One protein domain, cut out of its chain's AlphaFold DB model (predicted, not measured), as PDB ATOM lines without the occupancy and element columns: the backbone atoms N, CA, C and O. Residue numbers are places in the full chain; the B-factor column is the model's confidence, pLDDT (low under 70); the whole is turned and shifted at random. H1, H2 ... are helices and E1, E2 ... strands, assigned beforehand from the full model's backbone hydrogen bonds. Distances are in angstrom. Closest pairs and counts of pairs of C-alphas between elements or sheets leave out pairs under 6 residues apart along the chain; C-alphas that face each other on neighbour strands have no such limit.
ATOM      1  N   ILE A  32     229.180 218.780 249.414       64.69
ATOM      2  CA  ILE A  32     228.669 220.154 249.578       64.69
ATOM      3  C   ILE A  32     229.740 221.053 250.216       64.69
ATOM      4  O   ILE A  32     230.392 220.657 251.185       64.69
ATOM      5  N   THR A  33     229.927 222.271 249.699       76.75
ATOM      6  CA  THR A  33     230.898 223.230 250.263       76.75
ATOM      7  C   THR A  33     230.379 223.938 251.523       76.75
ATOM      8  O   THR A  33     229.177 224.040 251.751       76.75
ATOM      9  N   SER A  34     231.279 224.478 252.351       75.12
ATOM     10  CA  SER A  34     230.950 225.164 253.616       75.12
ATOM     11  C   SER A  34     229.933 226.305 253.465       75.12
ATOM     12  O   SER A  34     228.969 226.380 254.225       75.12
ATOM     13  N   SER A  35     230.120 227.175 252.466       79.44
ATOM     14  CA  SER A  35     229.176 228.257 252.137       79.44
ATOM     15  C   SER A  35     227.847 227.711 251.606       79.44
ATOM     16  O   SER A  35     226.780 228.179 251.994       79.44
ATOM     17  N   GLU A  36     227.894 226.684 250.763       84.75
ATOM     18  CA  GLU A  36     226.716 226.077 250.149       84.75
ATOM     19  C   GLU A  36     225.826 225.365 251.177       84.75
ATOM     20  O   GLU A  36     224.614 225.535 251.115       84.75
ATOM     21  N   ILE A  37     226.390 224.691 252.191       88.06
ATOM     22  CA  ILE A  37     225.625 224.171 253.344       88.06
ATOM     23  C   ILE A  37     224.927 225.324 254.090       88.06
ATOM     24  O   ILE A  37     223.741 225.230 254.412       88.06
ATOM     25  N   CYS A  38     225.615 226.451 254.314       93.12
ATOM     26  CA  CYS A  38     225.007 227.613 254.969       93.12
ATOM     27  C   CYS A  38     223.855 228.237 254.170       93.12
ATOM     28  O   CYS A  38     222.938 228.774 254.790       93.12
ATOM     29  N   HIS A  39     223.857 228.149 252.838       89.88
ATOM     30  CA  HIS A  39     222.801 228.710 251.984       89.88
ATOM     31  C   HIS A  39     221.704 227.704 251.587       89.88
ATOM     32  O   HIS A  39     220.578 228.121 251.328       89.88
ATOM     33  N   ASN A  40     222.002 226.404 251.564       90.94
ATOM     34  CA  ASN A  40     221.112 225.332 251.119       90.94
ATOM     35  C   ASN A  40     220.795 224.365 252.276       90.94
ATOM     36  O   ASN A  40     221.342 223.264 252.370       90.94
ATOM     37  N   HIS A  41     219.916 224.808 253.176       93.62
ATOM     38  CA  HIS A  41     219.439 224.052 254.336       93.62
ATOM     39  C   HIS A  41     217.923 224.209 254.505       93.62
ATOM     40  O   HIS A  41     217.337 225.218 254.107       93.62
ATOM     41  N   THR A  42     217.284 223.235 255.149       96.38
ATOM     42  CA  THR A  42     215.857 223.310 255.491       96.38
ATOM     43  C   THR A  42     215.669 224.048 256.820       96.38
ATOM     44  O   THR A  42     216.508 223.959 257.714       96.38
ATOM     45  N   VAL A  43     214.566 224.781 256.983       96.19
ATOM     46  CA  VAL A  43     214.276 225.547 258.208       96.19
ATOM     47  C   VAL A  43     213.157 224.883 259.009       96.19
ATOM     48  O   VAL A  43     212.042 224.742 258.512       96.19
ATOM     49  N   LEU A  44     213.442 224.534 260.265       95.88
ATOM     50  CA  LEU A  44     212.463 224.100 261.263       95.88
ATOM     51  C   LEU A  44     212.104 225.298 262.149       95.88
ATOM     52  O   LEU A  44     212.957 225.802 262.877       95.88
ATOM     53  N   LYS A  45     210.857 225.769 262.068       94.69
ATOM     54  CA  LYS A  45     210.389 227.008 262.729       94.69
ATOM     55  C   LYS A  45     209.018 226.874 263.400       94.69
ATOM     56  O   LYS A  45     208.294 227.853 263.568       94.69
ATOM     57  N   ASP A  46     208.614 225.643 263.687       92.94
ATOM     58  CA  ASP A  46     207.305 225.348 264.258       92.94
ATOM     59  C   ASP A  46     207.273 225.741 265.742       92.94
ATOM     60  O   ASP A  46     208.135 225.305 266.503       92.94
ATOM     61  N   GLN A  47     206.266 226.517 266.166       90.25
ATOM     62  CA  GLN A  47     206.171 227.075 267.530       90.25
ATOM     63  C   GLN A  47     206.368 226.034 268.630       90.25
ATOM     64  O   GLN A  47     207.027 226.283 269.637       90.25
ATOM     65  N   TRP A  48     205.819 224.842 268.407       92.25
ATOM     66  CA  TRP A  48     205.861 223.756 269.367       92.25
ATOM     67  C   TRP A  48     207.285 223.306 269.710       92.25
ATOM     68  O   TRP A  48     207.471 222.749 270.780       92.25
ATOM     69  N   ARG A  49     208.295 223.563 268.868       93.38
ATOM     70  CA  ARG A  49     209.695 223.180 269.131       93.38
ATOM     71  C   ARG A  49     210.323 223.955 270.284       93.38
ATOM     72  O   ARG A  49     211.267 223.459 270.892       93.38
ATOM     73  N   GLU A  50     209.824 225.153 270.571       91.56
ATOM     74  CA  GLU A  50     210.313 226.007 271.652       91.56
ATOM     75  C   GLU A  50     210.071 225.313 273.005       91.56
ATOM     76  O   GLU A  50     208.949 224.881 273.279       91.56
ATOM     77  N   ILE A  51     211.100 225.196 273.863       89.69
ATOM     78  CA  ILE A  51     211.057 224.348 275.083       89.69
ATOM     79  C   ILE A  51     209.847 224.640 275.986       89.69
ATOM     80  O   ILE A  51     209.277 223.713 276.565       89.69
ATOM     81  N   GLY A  52     209.423 225.905 276.070       84.69
ATOM     82  CA  GLY A  52     208.263 226.329 276.859       84.69
ATOM     83  C   GLY A  52     206.918 225.729 276.421       84.69
ATOM     84  O   GLY A  52     205.957 225.790 277.184       84.69
ATOM     85  N   SER A  53     206.842 225.131 275.228       87.19
ATOM     86  CA  SER A  53     205.633 224.496 274.702       87.19
ATOM     87  C   SER A  53     205.292 223.206 275.449       87.19
ATOM     88  O   SER A  53     206.034 222.219 275.393       87.19
ATOM     89  N   GLU A  54     204.120 223.175 276.090       81.50
ATOM     90  CA  GLU A  54     203.550 221.939 276.635       81.50
ATOM     91  C   GLU A  54     203.347 220.879 275.540       81.50
ATOM     92  O   GLU A  54     203.191 221.188 274.359       81.50
ATOM     93  N   ARG A  55     203.343 219.603 275.937       81.69
ATOM     94  CA  ARG A  55     203.159 218.455 275.040       81.69
ATOM     95  C   ARG A  55     201.906 218.562 274.154       81.69
ATOM     96  O   ARG A  55     200.795 218.697 274.658       81.69
ATOM     97  N   GLY A  56     202.091 218.296 272.861       83.94
ATOM     98  CA  GLY A  56     201.039 217.970 271.899       83.94
ATOM     99  C   GLY A  56     201.332 216.653 271.167       83.94
ATOM    100  O   GLY A  56     202.125 215.831 271.637       83.94
ATOM    101  N   ASP A  57     200.706 216.482 270.002       83.44
ATOM    102  CA  ASP A  57     200.860 215.322 269.109       83.44
ATOM    103  C   ASP A  57     201.673 215.675 267.846       83.44
ATOM    104  O   ASP A  57     201.358 215.270 266.727       83.44
ATOM    105  N   ASN A  58     202.729 216.472 268.032       91.81
ATOM    106  CA  ASN A  58     203.645 216.879 266.964       91.81
ATOM    107  C   ASN A  58     204.522 215.706 266.484       91.81
ATOM    108  O   ASN A  58     204.574 214.662 267.136       91.81
ATOM    109  N   CYS A  59     205.170 215.849 265.320       92.44
ATOM    110  CA  CYS A  59     205.767 214.715 264.611       92.44
ATOM    111  C   CYS A  59     207.010 215.070 263.775       92.44
ATOM    112  O   CYS A  59     206.883 215.740 262.753       92.44
ATOM    113  N   ASP A  60     208.179 214.524 264.137       95.50
ATOM    114  CA  ASP A  60     209.416 214.609 263.333       95.50
ATOM    115  C   ASP A  60     209.785 213.308 262.591       95.50
ATOM    116  O   ASP A  60     210.791 213.264 261.885       95.50
ATOM    117  N   SER A  61     208.962 212.252 262.646       94.81
ATOM    118  CA  SER A  61     209.206 211.032 261.847       94.81
ATOM    119  C   SER A  61     208.978 211.229 260.343       94.81
ATOM    120  O   SER A  61     209.224 210.321 259.553       94.81
ATOM    121  N   ASN A  62     208.501 212.413 259.951       93.31
ATOM    122  CA  ASN A  62     208.158 212.771 258.577       93.31
ATOM    123  C   ASN A  62     209.175 213.736 257.937       93.31
ATOM    124  O   ASN A  62     209.019 214.062 256.761       93.31
ATOM    125  N   ILE A  63     210.193 214.208 258.674       94.75
ATOM    126  CA  ILE A  63     211.259 215.033 258.082       94.75
ATOM    127  C   ILE A  63     212.168 214.163 257.202       94.75
ATOM    128  O   ILE A  63     212.325 212.966 257.435       94.75
ATOM    129  N   HIS A  64     212.795 214.744 256.184       95.62
ATOM    130  CA  HIS A  64     213.791 214.030 255.380       95.62
ATOM    131  C   HIS A  64     215.169 214.061 256.056       95.62
ATOM    132  O   HIS A  64     215.412 214.886 256.935       95.62
ATOM    133  N   GLU A  65     216.088 213.181 255.663       95.88
ATOM    134  CA  GLU A  65     217.480 213.306 256.107       95.88
ATOM    135  C   GLU A  65     218.156 214.505 255.419       95.88
ATOM    136  O   GLU A  65     218.028 214.668 254.204       95.88
ATOM    137  N   GLY A  66     218.860 215.350 256.180       95.50
ATOM    138  CA  GLY A  66     219.569 216.509 255.630       95.50
ATOM    139  C   GLY A  66     219.989 217.553 256.667       95.50
ATOM    140  O   GLY A  66     219.842 217.346 257.872       95.50
ATOM    141  N   TRP A  67     220.508 218.689 256.187       96.31
ATOM    142  CA  TRP A  67     220.880 219.846 257.012       96.31
ATOM    143  C   TRP A  67     219.666 220.708 257.375       96.31
ATOM    144  O   TRP A  67     218.958 221.205 256.495       96.31
ATOM    145  N   TYR A  68     219.484 220.951 258.673       97.25
ATOM    146  CA  TYR A  68     218.415 221.776 259.229       97.25
ATOM    147  C   TYR A  68     218.944 222.937 260.070       97.25
ATOM    148  O   TYR A  68     219.810 222.749 260.924       97.25
ATOM    149  N   ARG A  69     218.358 224.123 259.889       96.69
ATOM    150  CA  ARG A  69     218.432 225.240 260.841       96.69
ATOM    151  C   ARG A  69     217.184 225.229 261.709       96.69
ATOM    152  O   ARG A  69     216.081 225.150 261.170       96.69
ATOM    153  N   LEU A  70     217.343 225.372 263.020       96.06
ATOM    154  CA  LEU A  70     216.219 225.659 263.906       96.06
ATOM    155  C   LEU A  70     216.048 227.182 264.036       96.06
ATOM    156  O   LEU A  70     217.021 227.943 264.057       96.06
ATOM    157  N   MET A  71     214.799 227.630 264.108       95.06
ATOM    158  CA  MET A  71     214.418 229.011 264.400       95.06
ATOM    159  C   MET A  71     213.259 229.031 265.397       95.06
ATOM    160  O   MET A  71     212.421 228.129 265.398       95.06
ATOM    161  N   THR A  72     213.184 230.084 266.204       91.31
ATOM    162  CA  THR A  72     211.962 230.437 266.939       91.31
ATOM    163  C   THR A  72     210.925 231.044 265.992       91.31
ATOM    164  O   THR A  72     211.245 231.505 264.891       91.31
ATOM    165  N   THR A  73     209.661 231.083 266.410       89.38
ATOM    166  CA  THR A  73     208.572 231.646 265.589       89.38
ATOM    167  C   THR A  73     208.672 233.146 265.332       89.38
ATOM    168  O   THR A  73     208.157 233.621 264.320       89.38
ATOM    169  N   ASP A  74     209.376 233.884 266.190       87.62
ATOM    170  CA  ASP A  74     209.707 235.299 265.988       87.62
ATOM    171  C   ASP A  74     210.927 235.526 265.066       87.62
ATOM    172  O   ASP A  74     211.288 236.669 264.790       87.62
ATOM    173  N   GLY A  75     211.524 234.452 264.530       89.50
ATOM    174  CA  GLY A  75     212.537 234.495 263.470       89.50
ATOM    175  C   GLY A  75     213.996 234.529 263.934       89.50
ATOM    176  O   GLY A  75     214.888 234.632 263.090       89.50
ATOM    177  N   HIS A  76     214.273 234.424 265.236       91.69
ATOM    178  CA  HIS A  76     215.647 234.296 265.731       91.69
ATOM    179  C   HIS A  76     216.214 232.889 265.467       91.69
ATOM    180  O   HIS A  76     215.479 231.904 265.363       91.69
ATOM    181  N   SER A  77     217.545 232.778 265.388       93.88
ATOM    182  CA  SER A  77     218.236 231.481 265.402       93.88
ATOM    183  C   SER A  77     217.896 230.714 266.683       93.88
ATOM    184  O   SER A  77     217.978 231.283 267.771       93.88
ATOM    185  N   ALA A  78     217.583 229.425 266.559       95.12
ATOM    186  CA  ALA A  78     217.478 228.506 267.685       95.12
ATOM    187  C   ALA A  78     218.524 227.387 267.563       95.12
ATOM    188  O   ALA A  78     218.897 226.984 266.458       95.12
ATOM    189  N   SER A  79     218.978 226.882 268.704       95.25
ATOM    190  CA  SER A  79     219.891 225.743 268.817       95.25
ATOM    191  C   SER A  79     219.132 224.490 269.250       95.25
ATOM    192  O   SER A  79     218.077 224.583 269.874       95.25
ATOM    193  N   LEU A  80     219.682 223.307 268.981       96.06
ATOM    194  CA  LEU A  80     219.296 222.113 269.737       96.06
ATOM    195  C   LEU A  80     219.812 222.246 271.184       96.06
ATOM    196  O   LEU A  80     221.003 222.520 271.348       96.06
ATOM    197  N   PRO A  81     218.969 222.008 272.208       95.56
ATOM    198  CA  PRO A  81     219.352 222.089 273.615       95.56
ATOM    199  C   PRO A  81     220.615 221.307 273.961       95.56
ATOM    200  O   PRO A  81     220.657 220.106 273.729       95.56
ATOM    201  N   THR A  82     221.621 221.941 274.560       94.75
ATOM    202  CA  THR A  82     222.849 221.232 275.004       94.75
ATOM    203  C   THR A  82     222.710 220.554 276.372       94.75
ATOM    204  O   THR A  82     223.530 219.716 276.745       94.75
ATOM    205  N   ALA A  83     221.657 220.877 277.126       93.00
ATOM    206  CA  ALA A  83     221.349 220.249 278.406       93.00
ATOM    207  C   ALA A  83     220.262 219.169 278.272       93.00
ATOM    208  O   ALA A  83     219.315 219.296 277.497       93.00
ATOM    209  N   CYS A  84     220.358 218.131 279.103       93.69
ATOM    210  CA  CYS A  84     219.336 217.095 279.214       93.69
ATOM    211  C   CYS A  84     218.007 217.666 279.731       93.69
ATOM    212  O   CYS A  84     217.947 218.221 280.830       93.69
ATOM    213  N   ILE A  85     216.940 217.494 278.946       92.94
ATOM    214  CA  ILE A  85     215.594 218.033 279.195       92.94
ATOM    215  C   ILE A  85     214.559 216.948 279.502       92.94
ATOM    216  O   ILE A  85     214.665 215.795 279.083       92.94
ATOM    217  N   LYS A  86     213.538 217.338 280.269       90.06
ATOM    218  CA  LYS A  86     212.411 216.487 280.668       90.06
ATOM    219  C   LYS A  86     211.559 216.100 279.457       90.06
ATOM    220  O   LYS A  86     211.409 216.864 278.515       90.06
ATOM    221  N   ASN A  87     210.916 214.937 279.520       90.06
ATOM    222  CA  ASN A  87     209.870 214.584 278.557       90.06
ATOM    223  C   ASN A  87     208.610 215.443 278.746       90.06
ATOM    224  O   ASN A  87     208.341 215.915 279.851       90.06
ATOM    225  N   HIS A  88     207.801 215.540 277.685       90.25
ATOM    226  CA  HIS A  88     206.533 216.290 277.643       90.25
ATOM    227  C   HIS A  88     206.691 217.824 277.595       90.25
ATOM    228  O   HIS A  88     205.796 218.558 278.009       90.25
ATOM    229  N   VAL A  89     207.819 218.269 277.037       90.50
ATOM    230  CA  VAL A  89     208.164 219.654 276.665       90.50
ATOM    231  C   VAL A  89     208.358 219.728 275.142       90.50
ATOM    232  O   VAL A  89     208.316 218.685 274.478       90.50
ATOM    233  N   CYS A  90     208.573 220.922 274.584       91.88
ATOM    234  CA  CYS A  90     208.699 221.140 273.134       91.88
ATOM    235  C   CYS A  90     207.565 220.474 272.332       91.88
ATOM    236  O   CYS A  90     207.817 219.856 271.298       91.88
ATOM    237  N   GLY A  91     206.323 220.483 272.829       90.19
ATOM    238  CA  GLY A  91     205.204 219.901 272.087       90.19
ATOM    239  C   GLY A  91     205.264 218.385 271.855       90.19
ATOM    240  O   GLY A  91     204.440 217.882 271.094       90.19
ATOM    241  N   LEU A  92     206.182 217.646 272.488       91.00
ATOM    242  CA  LEU A  92     206.525 216.267 272.122       91.00
ATOM    243  C   LEU A  92     206.302 215.246 273.244       91.00
ATOM    244  O   LEU A  92     206.287 215.552 274.435       91.00
ATOM    245  N   GLY A  93     206.186 213.969 272.864       90.62
ATOM    246  CA  GLY A  93     206.186 212.856 273.818       90.62
ATOM    247  C   GLY A  93     207.548 212.676 274.500       90.62
ATOM    248  O   GLY A  93     207.611 212.573 275.725       90.62
ATOM    249  N   VAL A  94     208.620 212.674 273.707       92.88
ATOM    250  CA  VAL A  94     210.029 212.628 274.114       92.88
ATOM    251  C   VAL A  94     210.756 213.759 273.399       92.88
ATOM    252  O   VAL A  94     210.694 213.858 272.174       92.88
ATOM    253  N   ALA A  95     211.431 214.596 274.174       93.94
ATOM    254  CA  ALA A  95     212.164 215.756 273.692       93.94
ATOM    255  C   ALA A  95     213.620 215.368 273.392       93.94
ATOM    256  O   ALA A  95     214.273 214.767 274.251       93.94
ATOM    257  N   LEU A  96     214.116 215.673 272.187       96.06
ATOM    258  CA  LEU A  96     215.515 215.445 271.823       96.06
ATOM    259  C   LEU A  96     216.382 216.681 272.095       96.06
ATOM    260  O   LEU A  96     216.048 217.792 271.681       96.06
ATOM    261  N   TRP A  97     217.515 216.439 272.750       95.56
ATOM    262  CA  TRP A  97     218.583 217.391 273.062       95.56
ATOM    263  C   TRP A  97     219.915 216.903 272.460       95.56
ATOM    264  O   TRP A  97     220.039 215.736 272.089       95.56
ATOM    265  N   LEU A  98     220.899 217.784 272.315       97.25
ATOM    266  CA  LEU A  98     222.213 217.525 271.729       97.25
ATOM    267  C   LEU A  98     223.239 217.105 272.798       97.25
ATOM    268  O   LEU A  98     223.667 217.912 273.617       97.25
ATOM    269  N   ASP A  99     223.691 215.858 272.715       96.19
ATOM    270  CA  ASP A  99     224.796 215.283 273.485       96.19
ATOM    271  C   ASP A  99     226.088 215.330 272.653       96.19
ATOM    272  O   ASP A  99     226.270 214.561 271.704       96.19
ATOM    273  N   LEU A 100     226.996 216.242 273.011       95.19
ATOM    274  CA  LEU A 100     228.345 216.347 272.435       95.19
ATOM    275  C   LEU A 100     229.376 215.470 273.173       95.19
ATOM    276  O   LEU A 100     230.560 215.521 272.862       95.19
ATOM    277  N   GLN A 101     228.953 214.653 274.148       91.44
ATOM    278  CA  GLN A 101     229.803 213.746 274.938       91.44
ATOM    279  C   GLN A 101     230.953 214.421 275.717       91.44
ATOM    280  O   GLN A 101     231.875 213.738 276.160       91.44
ATOM    281  N   GLY A 102     230.879 215.739 275.923       87.31
ATOM    282  CA  GLY A 102     231.908 216.539 276.596       87.31
ATOM    283  C   GLY A 102     232.763 217.404 275.662       87.31
ATOM    284  O   GLY A 102     233.556 218.189 276.167       87.31
ATOM    285  N   GLU A 103     232.584 217.299 274.343       91.38
ATOM    286  CA  GLU A 103     233.123 218.268 273.379       91.38
ATOM    287  C   GLU A 103     232.317 219.581 273.403       91.38
ATOM    288  O   GLU A 103     231.114 219.586 273.684       91.38
ATOM    289  N   ASP A 104     232.970 220.691 273.057       93.19
ATOM    290  CA  ASP A 104     232.322 221.993 272.867       93.19
ATOM    291  C   ASP A 104     231.543 222.073 271.535       93.19
ATOM    292  O   ASP A 104     231.721 221.275 270.608       93.19
ATOM    293  N   LEU A 105     230.675 223.084 271.411       94.56
ATOM    294  CA  LEU A 105     230.028 223.417 270.135       94.56
ATOM    295  C   LEU A 105     231.081 223.794 269.066       94.56
ATOM    296  O   LEU A 105     232.058 224.478 269.383       94.56
ATOM    297  N   PRO A 106     230.885 223.409 267.787       95.38
ATOM    298  CA  PRO A 106     231.858 223.664 266.724       95.38
ATOM    299  C   PRO A 106     232.161 225.155 266.547       95.38
ATOM    300  O   PRO A 106     231.256 225.993 266.578       95.38
ATOM    301  N   GLN A 107     233.426 225.483 266.275       95.19
ATOM    302  CA  GLN A 107     233.831 226.832 265.871       95.19
ATOM    303  C   GLN A 107     233.277 227.178 264.470       95.19
ATOM    304  O   GLN A 107     232.983 226.265 263.694       95.19
ATOM    305  N   PRO A 108     233.110 228.467 264.113       94.81
ATOM    306  CA  PRO A 108     232.607 228.866 262.798       94.81
ATOM    307  C   PRO A 108     233.422 228.260 261.646       94.81
ATOM    308  O   PRO A 108     234.638 228.428 261.581       94.81
ATOM    309  N   GLY A 109     232.745 227.566 260.729       91.62
ATOM    310  CA  GLY A 109     233.362 226.808 259.637       91.62
ATOM    311  C   GLY A 109     233.618 225.324 259.935       91.62
ATOM    312  O   GLY A 109     233.964 224.581 259.014       91.62
ATOM    313  N   ASP A 110     233.422 224.863 261.176       91.62
ATOM    314  CA  ASP A 110     233.691 223.481 261.580       91.62
ATOM    315  C   ASP A 110     232.453 222.608 261.809       91.62
ATOM    316  O   ASP A 110     231.335 223.081 262.017       91.62
ATOM    317  N   THR A 111     232.683 221.291 261.743       93.38
ATOM    318  CA  THR A 111     231.690 220.234 261.966       93.38
ATOM    319  C   THR A 111     232.120 219.371 263.146       93.38
ATOM    320  O   THR A 111     233.202 218.787 263.100       93.38
ATOM    321  N   VAL A 112     231.255 219.208 264.147       94.81
ATOM    322  CA  VAL A 112     231.421 218.229 265.235       94.81
ATOM    323  C   VAL A 112     230.363 217.134 265.090       94.81
ATOM    324  O   VAL A 112     229.213 217.402 264.734       94.81
ATOM    325  N   ARG A 113     230.745 215.878 265.340       95.69
ATOM    326  CA  ARG A 113     229.816 214.740 265.402       95.69
ATOM    327  C   ARG A 113     229.315 214.587 266.836       95.69
ATOM    328  O   ARG A 113     230.123 214.483 267.751       95.69
ATOM    329  N   GLY A 114     228.001 214.511 267.012       95.50
ATOM    330  CA  GLY A 114     227.367 214.305 268.311       95.50
ATOM    331  C   GLY A 114     226.207 213.318 268.231       95.50
ATOM    332  O   GLY A 114     226.013 212.611 267.234       95.50
ATOM    333  N   PHE A 115     225.407 213.292 269.289       96.69
ATOM    334  CA  PHE A 115     224.163 212.545 269.343       96.69
ATOM    335  C   PHE A 115     222.984 213.471 269.625       96.69
ATOM    336  O   PHE A 115     223.092 214.421 270.389       96.69
ATOM    337  N   VAL A 116     221.831 213.152 269.048       97.12
ATOM    338  CA  VAL A 116     220.540 213.667 269.505       97.12
ATOM    339  C   VAL A 116     219.915 212.617 270.421       97.12
ATOM    340  O   VAL A 116     219.700 211.462 270.040       97.12
ATOM    341  N   CYS A 117     219.715 213.010 271.672       96.56
ATOM    342  CA  CYS A 117     219.428 212.157 272.812       96.56
ATOM    343  C   CYS A 117     218.041 212.451 273.377       96.56
ATOM    344  O   CYS A 117     217.648 213.603 273.496       96.56
ATOM    345  N   GLY A 118     217.305 211.410 273.760       94.88
ATOM    346  CA  GLY A 118     216.011 211.529 274.431       94.88
ATOM    347  C   GLY A 118     216.067 210.939 275.833       94.88
ATOM    348  O   GLY A 118     216.422 209.764 276.007       94.88
ATOM    349  N   ALA A 119     215.688 211.746 276.822       92.62
ATOM    350  CA  ALA A 119     215.633 211.324 278.213       92.62
ATOM    351  C   ALA A 119     214.498 210.313 278.448       92.62
ATOM    352  O   ALA A 119     213.445 210.360 277.807       92.62
ATOM    353  N   TYR A 120     214.669 209.396 279.400       90.44
ATOM    354  CA  TYR A 120     213.587 208.511 279.835       90.44
ATOM    355  C   TYR A 120     213.771 208.055 281.292       90.44
ATOM    356  O   TYR A 120     214.907 207.850 281.725       90.44
ATOM    357  N   PRO A 121     212.688 207.875 282.070       89.44
ATOM    358  CA  PRO A 121     212.777 207.285 283.401       89.44
ATOM    359  C   PRO A 121     213.041 205.772 283.323       89.44
ATOM    360  O   PRO A 121     212.228 205.007 282.804       89.44
ATOM    361  N   VAL A 122     214.162 205.326 283.890       88.19
ATOM    362  CA  VAL A 122     214.569 203.918 283.999       88.19
ATOM    363  C   VAL A 122     214.732 203.594 285.482       88.19
ATOM    364  O   VAL A 122     215.456 204.284 286.188       88.19
ATOM    365  N   LEU A 123     214.036 202.565 285.982       89.25
ATOM    366  CA  LEU A 123     214.026 202.201 287.414       89.25
ATOM    367  C   LEU A 123     213.695 203.390 288.353       89.25
ATOM    368  O   LEU A 123     214.251 203.515 289.440       89.25
ATOM    369  N   SER A 124     212.781 204.266 287.921       87.25
ATOM    370  CA  SER A 124     212.372 205.496 288.624       87.25
ATOM    371  C   SER A 124     213.477 206.543 288.848       87.25
ATOM    372  O   SER A 124     213.292 207.461 289.645       87.25
ATOM    373  N   VAL A 125     214.582 206.477 288.100       89.62
ATOM    374  CA  VAL A 125     215.539 207.585 287.939       89.62
ATOM    375  C   VAL A 125     215.616 208.009 286.476       89.62
ATOM    376  O   VAL A 125     215.407 207.202 285.571       89.62
ATOM    377  N   TRP A 126     215.896 209.278 286.213       90.62
ATOM    378  CA  TRP A 126     216.089 209.759 284.851       90.62
ATOM    379  C   TRP A 126     217.399 209.236 284.253       90.62
ATOM    380  O   TRP A 126     218.436 209.201 284.913       90.62
ATOM    381  N   GLN A 127     217.346 208.853 282.982       93.88
ATOM    382  CA  GLN A 127     218.500 208.535 282.146       93.88
ATOM    383  C   GLN A 127     218.435 209.430 280.908       93.88
ATOM    384  O   GLN A 127     217.435 209.416 280.193       93.88
ATOM    385  N   CYS A 128     219.463 210.248 280.683       93.69
ATOM    386  CA  CYS A 128     219.374 211.377 279.753       93.69
ATOM    387  C   CYS A 128     219.454 211.024 278.260       93.69
ATOM    388  O   CYS A 128     218.937 211.777 277.439       93.69
ATOM    389  N   CYS A 129     220.049 209.886 277.898       94.62
ATOM    390  CA  CYS A 129     220.171 209.447 276.506       94.62
ATOM    391  C   CYS A 129     219.791 207.965 276.354       94.62
ATOM    392  O   CYS A 129     220.644 207.097 276.193       94.62
ATOM    393  N   VAL A 130     218.491 207.666 276.465       92.12
ATOM    394  CA  VAL A 130     217.944 206.308 276.248       92.12
ATOM    395  C   VAL A 130     217.547 206.128 274.783       92.12
ATOM    396  O   VAL A 130     217.893 205.133 274.143       92.12
ATOM    397  N   VAL A 131     216.869 207.134 274.223       90.44
ATOM    398  CA  VAL A 131     216.842 207.338 272.770       90.44
ATOM    399  C   VAL A 131     218.156 208.024 272.396       90.44
ATOM    400  O   VAL A 131     218.568 208.951 273.090       90.44
ATOM    401  N   ARG A 132     218.813 207.559 271.331       94.00
ATOM    402  CA  ARG A 132     220.083 208.090 270.825       94.00
ATOM    403  C   ARG A 132     220.120 207.906 269.316       94.00
ATOM    404  O   ARG A 132     220.007 206.777 268.856       94.00
ATOM    405  N   GLU A 133     220.340 208.985 268.579       92.81
ATOM    406  CA  GLU A 133     220.610 208.959 267.141       92.81
ATOM    407  C   GLU A 133     221.856 209.792 266.823       92.81
ATOM    408  O   GLU A 133     222.104 210.806 267.469       92.81
ATOM    409  N   THR A 134     222.671 209.373 265.848       95.00
ATOM    410  CA  THR A 134     223.838 210.172 265.410       95.00
ATOM    411  C   THR A 134     223.369 211.416 264.659       95.00
ATOM    412  O   THR A 134     222.520 211.296 263.769       95.00
ATOM    413  N   ALA A 135     223.966 212.565 264.980       96.00
ATOM    414  CA  ALA A 135     223.788 213.838 264.290       96.00
ATOM    415  C   ALA A 135     225.146 214.530 264.072       96.00
ATOM    416  O   ALA A 135     226.128 214.243 264.761       96.00
ATOM    417  N   PHE A 136     225.199 215.474 263.134       95.81
ATOM    418  CA  PHE A 136     226.359 216.349 262.940       95.81
ATOM    419  C   PHE A 136     225.940 217.798 263.155       95.81
ATOM    420  O   PHE A 136     224.896 218.212 262.659       95.81
ATOM    421  N   VAL A 137     226.754 218.561 263.878       96.75
ATOM    422  CA  VAL A 137     226.564 219.995 264.106       96.75
ATOM    423  C   VAL A 137     227.583 220.739 263.261       96.75
ATOM    424  O   VAL A 137     228.764 220.405 263.301       96.75
ATOM    425  N   TYR A 138     227.144 221.745 262.518       95.94
ATOM    426  CA  TYR A 138     227.990 222.634 261.730       95.94
ATOM    427  C   TYR A 138     227.723 224.090 262.116       95.94
ATOM    428  O   TYR A 138     226.571 224.450 262.346       95.94
ATOM    429  N   ASN A 139     228.754 224.933 262.198       95.81
ATOM    430  CA  ASN A 139     228.597 226.336 262.593       95.81
ATOM    431  C   ASN A 139     228.797 227.290 261.400       95.81
ATOM    432  O   ASN A 139     229.888 227.363 260.833       95.81
ATOM    433  N   CYS A 140     227.761 228.059 261.051       95.38
ATOM    434  CA  CYS A 140     227.784 229.082 259.996       95.38
ATOM    435  C   CYS A 140     228.192 230.485 260.490       95.38
ATOM    436  O   CYS A 140     228.096 231.448 259.734       95.38
ATOM    437  N   GLY A 141     228.617 230.627 261.749       93.69
ATOM    438  CA  GLY A 141     228.858 231.903 262.426       93.69
ATOM    439  C   GLY A 141     227.623 232.360 263.201       93.69
ATOM    440  O   GLY A 141     227.604 232.288 264.427       93.69
ATOM    441  N   ASP A 142     226.572 232.767 262.485       92.31
ATOM    442  CA  ASP A 142     225.349 233.351 263.073       92.31
ATOM    443  C   ASP A 142     224.302 232.305 263.525       92.31
ATOM    444  O   ASP A 142     223.249 232.638 264.086       92.31
ATOM    445  N   TYR A 143     224.531 231.029 263.201       94.88
ATOM    446  CA  TYR A 143     223.651 229.905 263.521       94.88
ATOM    447  C   TYR A 143     224.358 228.560 263.355       94.88
ATOM    448  O   TYR A 143     225.284 228.408 262.555       94.88
ATOM    449  N   PHE A 144     223.836 227.561 264.061       96.25
ATOM    450  CA  PHE A 144     224.176 226.163 263.844       96.25
ATOM    451  C   PHE A 144     223.243 225.520 262.810       96.25
ATOM    452  O   PHE A 144     222.064 225.867 262.694       96.25
ATOM    453  N   LEU A 145     223.791 224.559 262.075       96.94
ATOM    454  CA  LEU A 145     223.075 223.629 261.217       96.94
ATOM    455  C   LEU A 145     223.273 222.210 261.732       96.94
ATOM    456  O   LEU A 145     224.356 221.840 262.183       96.94
ATOM    457  N   TYR A 146     222.219 221.412 261.633       97.44
ATOM    458  CA  TYR A 146     222.159 220.074 262.196       97.44
ATOM    459  C   TYR A 146     221.831 219.066 261.100       97.44
ATOM    460  O   TYR A 146     220.795 219.184 260.449       97.44
ATOM    461  N   TRP A 147     222.695 218.075 260.887       96.62
ATOM    462  CA  TRP A 147     222.362 216.924 260.051       96.62
ATOM    463  C   TRP A 147     221.456 215.995 260.855       96.62
ATOM    464  O   TRP A 147     221.922 215.306 261.771       96.62
ATOM    465  N   LEU A 148     220.163 216.018 260.542       97.19
ATOM    466  CA  LEU A 148     219.126 215.264 261.243       97.19
ATOM    467  C   LEU A 148     218.526 214.204 260.321       97.19
ATOM    468  O   LEU A 148     218.428 214.394 259.109       97.19
ATOM    469  N   ARG A 149     218.091 213.096 260.924       96.12
ATOM    470  CA  ARG A 149     217.295 212.036 260.293       96.12
ATOM    471  C   ARG A 149     215.873 212.051 260.870       96.12
ATOM    472  O   ARG A 149     215.719 212.480 262.017       96.12
ATOM    473  N   PRO A 150     214.855 211.568 260.131       96.31
ATOM    474  CA  PRO A 150     213.526 211.324 260.690       96.31
ATOM    475  C   PRO A 150     213.598 210.514 261.982       96.31
ATOM    476  O   PRO A 150     214.366 209.554 262.086       96.31
ATOM    477  N   THR A 151     212.789 210.896 262.968       95.00
ATOM    478  CA  THR A 151     212.689 210.153 264.230       95.00
ATOM    479  C   THR A 151     211.912 208.848 264.046       95.00
ATOM    480  O   THR A 151     211.139 208.686 263.103       95.00
ATOM    481  N   ASP A 152     212.091 207.889 264.958       92.00
ATOM    482  CA  ASP A 152     211.505 206.547 264.826       92.00
ATOM    483  C   ASP A 152     209.967 206.518 264.938       92.00
ATOM    484  O   ASP A 152     209.327 205.527 264.585       92.00
ATOM    485  N   ARG A 153     209.369 207.595 265.463       91.56
ATOM    486  CA  ARG A 153     207.930 207.752 265.715       91.56
ATOM    487  C   ARG A 153     207.605 209.219 266.002       91.56
ATOM    488  O   ARG A 153     208.363 209.868 266.716       91.56
ATOM    489  N   CYS A 154     206.430 209.702 265.581       92.50
ATOM    490  CA  CYS A 154     205.996 211.091 265.810       92.50
ATOM    491  C   CYS A 154     206.216 211.602 267.244       92.50
ATOM    492  O   CYS A 154     206.663 212.724 267.433       92.50
ATOM    493  N   SER A 155     205.982 210.768 268.266       90.12
ATOM    494  CA  SER A 155     206.131 211.155 269.677       90.12
ATOM    495  C   SER A 155     207.581 211.437 270.129       90.12
ATOM    496  O   SER A 155     207.835 211.412 271.335       90.12
ATOM    497  N   VAL A 156     208.531 211.596 269.209       93.81
ATOM    498  CA  VAL A 156     209.950 211.916 269.407       93.81
ATOM    499  C   VAL A 156     210.312 212.994 268.387       93.81
ATOM    500  O   VAL A 156     209.972 212.850 267.214       93.81
ATOM    501  N   GLY A 157     211.011 214.049 268.804       95.25
ATOM    502  CA  GLY A 157     211.364 215.151 267.906       95.25
ATOM    503  C   GLY A 157     212.347 216.155 268.497       95.25
ATOM    504  O   GLY A 157     212.774 216.030 269.646       95.25
ATOM    505  N   PHE A 158     212.708 217.141 267.684       96.12
ATOM    506  CA  PHE A 158     213.802 218.078 267.907       96.12
ATOM    507  C   PHE A 158     213.313 219.387 268.529       96.12
ATOM    508  O   PHE A 158     212.533 220.125 267.920       96.12
ATOM    509  N   CYS A 159     213.806 219.673 269.736       94.44
ATOM    510  CA  CYS A 159     213.591 220.934 270.438       94.44
ATOM    511  C   CYS A 159     214.446 222.068 269.874       94.44
ATOM    512  O   CYS A 159     215.571 221.834 269.440       94.44
ATOM    513  N   GLY A 160     213.951 223.300 269.993       94.19
ATOM    514  CA  GLY A 160     214.721 224.526 269.814       94.19
ATOM    515  C   GLY A 160     214.829 225.314 271.122       94.19
ATOM    516  O   GLY A 160     213.810 225.632 271.738       94.19
ATOM    517  N   GLU A 161     216.049 225.670 271.524       93.19
ATOM    518  CA  GLU A 161     216.307 226.746 272.487       93.19
ATOM    519  C   GLU A 161     216.661 228.036 271.739       93.19
ATOM    520  O   GLU A 161     217.543 228.052 270.882       93.19
ATOM    521  N   GLY A 162     215.932 229.114 272.025       89.56
ATOM    522  CA  GLY A 162     216.194 230.440 271.465       89.56
ATOM    523  C   GLY A 162     217.051 231.283 272.415       89.56
ATOM    524  O   GLY A 162     217.153 230.964 273.599       89.56
ATOM    525  N   PRO A 163     217.586 232.437 271.974       82.19
ATOM    526  CA  PRO A 163     218.452 233.309 272.785       82.19
ATOM    527  C   PRO A 163     217.764 233.967 274.003       82.19
ATOM    528  O   PRO A 163     218.340 234.844 274.643       82.19
ATOM    529  N   ARG A 164     216.515 233.589 274.310       75.75
ATOM    530  CA  ARG A 164     215.697 234.082 275.429       75.75
ATOM    531  C   ARG A 164     215.031 232.973 276.256       75.75
ATOM    532  O   ARG A 164     214.319 233.296 277.203       75.75
ATOM    533  N   SER A 165     215.210 231.692 275.920       79.56
ATOM    534  CA  SER A 165     214.596 230.593 276.677       79.56
ATOM    535  C   SER A 165     215.487 230.149 277.836       79.56
ATOM    536  O   SER A 165     216.551 229.582 277.599       79.56
ATOM    537  N   ASP A 166     215.032 230.337 279.077       84.81
ATOM    538  CA  ASP A 166     215.636 229.649 280.221       84.81
ATOM    539  C   ASP A 166     215.266 228.157 280.185       84.81
ATOM    540  O   ASP A 166     214.121 227.756 280.405       84.81
ATOM    541  N   ILE A 167     216.266 227.329 279.896       87.06
ATOM    542  CA  ILE A 167     216.164 225.872 279.890       87.06
ATOM    543  C   ILE A 167     216.131 225.274 281.307       87.06
ATOM    544  O   ILE A 167     215.598 224.178 281.492       87.06
ATOM    545  N   SER A 168     216.653 225.978 282.319       89.44
ATOM    546  CA  SER A 168     216.838 225.502 283.699       89.44
ATOM    547  C   SER A 168     215.626 224.756 284.288       89.44
ATOM    548  O   SER A 168     215.796 223.588 284.666       89.44
ATOM    549  N   PRO A 169     214.386 225.303 284.303       88.56
ATOM    550  CA  PRO A 169     213.216 224.598 284.845       88.56
ATOM    551  C   PRO A 169     212.871 223.291 284.110       88.56
ATOM    552  O   PRO A 169     212.255 222.392 284.696       88.56
ATOM    553  N   TYR A 170     213.305 223.139 282.859       90.81
ATOM    554  CA  TYR A 170     213.102 221.952 282.029       90.81
ATOM    555  C   TYR A 170     214.279 220.967 282.079       90.81
ATOM    556  O   TYR A 170     214.080 219.799 281.741       90.81
ATOM    557  N   THR A 171     215.457 221.379 282.569       92.06
ATOM    558  CA  THR A 171     216.622 220.488 282.737       92.06
ATOM    559  C   THR A 171     216.386 219.366 283.748       92.06
ATOM    560  O   THR A 171     215.521 219.451 284.622       92.06
ATOM    561  N   VAL A 172     217.159 218.293 283.626       92.12
ATOM    562  CA  VAL A 172     217.108 217.094 284.470       92.12
ATOM    563  C   VAL A 172     218.478 216.418 284.454       92.12
ATOM    564  O   VAL A 172     219.192 216.478 283.454       92.12
ATOM    565  N   LYS A 173     218.872 215.775 285.558       90.19
ATOM    566  CA  LYS A 173     220.167 215.081 285.663       90.19
ATOM    567  C   LYS A 173     220.008 213.562 285.607       90.19
ATOM    568  O   LYS A 173     219.079 212.996 286.179       90.19
ATOM    569  N   THR A 174     220.953 212.874 284.966       88.62
ATOM    570  CA  THR A 174     221.035 211.407 285.033       88.62
ATOM    571  C   THR A 174     221.155 210.956 286.492       88.62
ATOM    572  O   THR A 174     221.977 211.481 287.240       88.62
ATOM    573  N   GLY A 175     220.329 209.993 286.903       88.38
ATOM    574  CA  GLY A 175     220.239 209.524 288.289       88.38
ATOM    575  C   GLY A 175     219.313 210.348 289.195       88.38
ATOM    576  O   GLY A 175     219.033 209.917 290.312       88.38
ATOM    577  N   GLU A 176     218.787 211.489 288.737       89.62
ATOM    578  CA  GLU A 176     217.768 212.249 289.469       89.62
ATOM    579  C   GLU A 176     216.470 211.425 289.584       89.62
ATOM    580  O   GLU A 176     216.067 210.797 288.599       89.62
ATOM    581  N   PRO A 177     215.777 211.407 290.741       86.62
ATOM    582  CA  PRO A 177     214.511 210.696 290.882       86.62
ATOM    583  C   PRO A 177     213.480 211.158 289.849       86.62
ATOM    584  O   PRO A 177     213.056 212.315 289.830       86.62
ATOM    585  N   ALA A 178     213.024 210.230 289.011       82.94
ATOM    586  CA  ALA A 178     211.905 210.488 288.126       82.94
ATOM    587  C   ALA A 178     210.650 210.654 288.984       82.94
ATOM    588  O   ALA A 178     210.230 209.718 289.666       82.94
ATOM    589  N   ALA A 179     210.080 211.861 288.978       72.56
ATOM    590  CA  ALA A 179     208.952 212.225 289.824       72.56
ATOM    591  C   ALA A 179     207.717 211.364 289.502       72.56
ATOM    592  O   ALA A 179     206.936 211.686 288.605       72.56
ATOM    593  N   ASP A 180     207.573 210.275 290.261       52.88
ATOM    594  CA  ASP A 180     206.493 209.294 290.200       52.88
ATOM    595  C   ASP A 180     205.135 209.999 290.054       52.88
ATOM    596  O   ASP A 180     204.788 210.905 290.824       52.88
ATOM    597  N   SER A 181     204.342 209.571 289.070       48.84
ATOM    598  CA  SER A 181     202.959 210.023 288.889       48.84
ATOM    599  C   SER A 181     202.149 209.821 290.175       48.84
ATOM    600  O   SER A 181     201.344 210.682 290.548       48.84
ATOM    601  N   SER A 182     202.453 208.759 290.927       47.09
ATOM    602  CA  SER A 182     201.902 208.495 292.253       47.09
ATOM    603  C   SER A 182     202.336 209.514 293.306       47.09
ATOM    604  O   SER A 182     201.571 209.735 294.236       47.09
ATOM    605  N   ASP A 183     203.502 210.168 293.216       49.50
ATOM    606  CA  ASP A 183     203.873 211.215 294.180       49.50
ATOM    607  C   ASP A 183     203.188 212.552 293.869       49.50
ATOM    608  O   ASP A 183     202.703 213.219 294.784       49.50
ATOM    609  N   ARG A 184     202.999 212.893 292.584       52.09
ATOM    610  CA  ARG A 184     202.131 214.023 292.191       52.09
ATOM    611  C   ARG A 184     200.685 213.793 292.669       52.09
ATOM    612  O   ARG A 184     200.051 214.711 293.190       52.09
TER     613      ARG A 184
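What this domain is: This is residues 32 to 184 of the 944 residues of the protein "von Willebrand factor D and EGF domain-containing protein" of Mizuhopecten yessoensis (UniProt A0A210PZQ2). With little regular structure, one strongly twisted sheet curls like part of a barrel among long loops, with small helices H1 and H2 at opposite ends. The 153 printed residues run H1, E1 to E7, H2; the mixed sheet's order is E1 E2 E6 E5 E4 E3 E7. Mostly strand, it is compact, radius of gyration of the C-alphas 15.1 A, spanning 52 by 29 by 29 A.

Where its parts are: H1 is residues 34-39, C-alpha 34 at (230.950, 225.164, 253.616); E1 42-44; E2 66-71; E3 94-99; E4 111-122; E5 125-139, 34.1 A long; E6 144-148; E7 156-158; H2 181-184, C-alpha 184 at (202.131, 214.023, 292.191).

How they stand to each other: E3 E4 E5 E6 form a meander, each strand the antiparallel neighbour of the one before; in hairpin E4 and E5, N 116 and O 133 are within hydrogen-bond range, 2.8 A. Edge strands E1 and E7 are parallel to E2 and E3, respectively. H1 only grazes the sheet; H2 is not on it.

The domain as a whole: The printed part has no cut; link E7 to H2 is long; pLDDT is under 70 at residues 32 and 180-184.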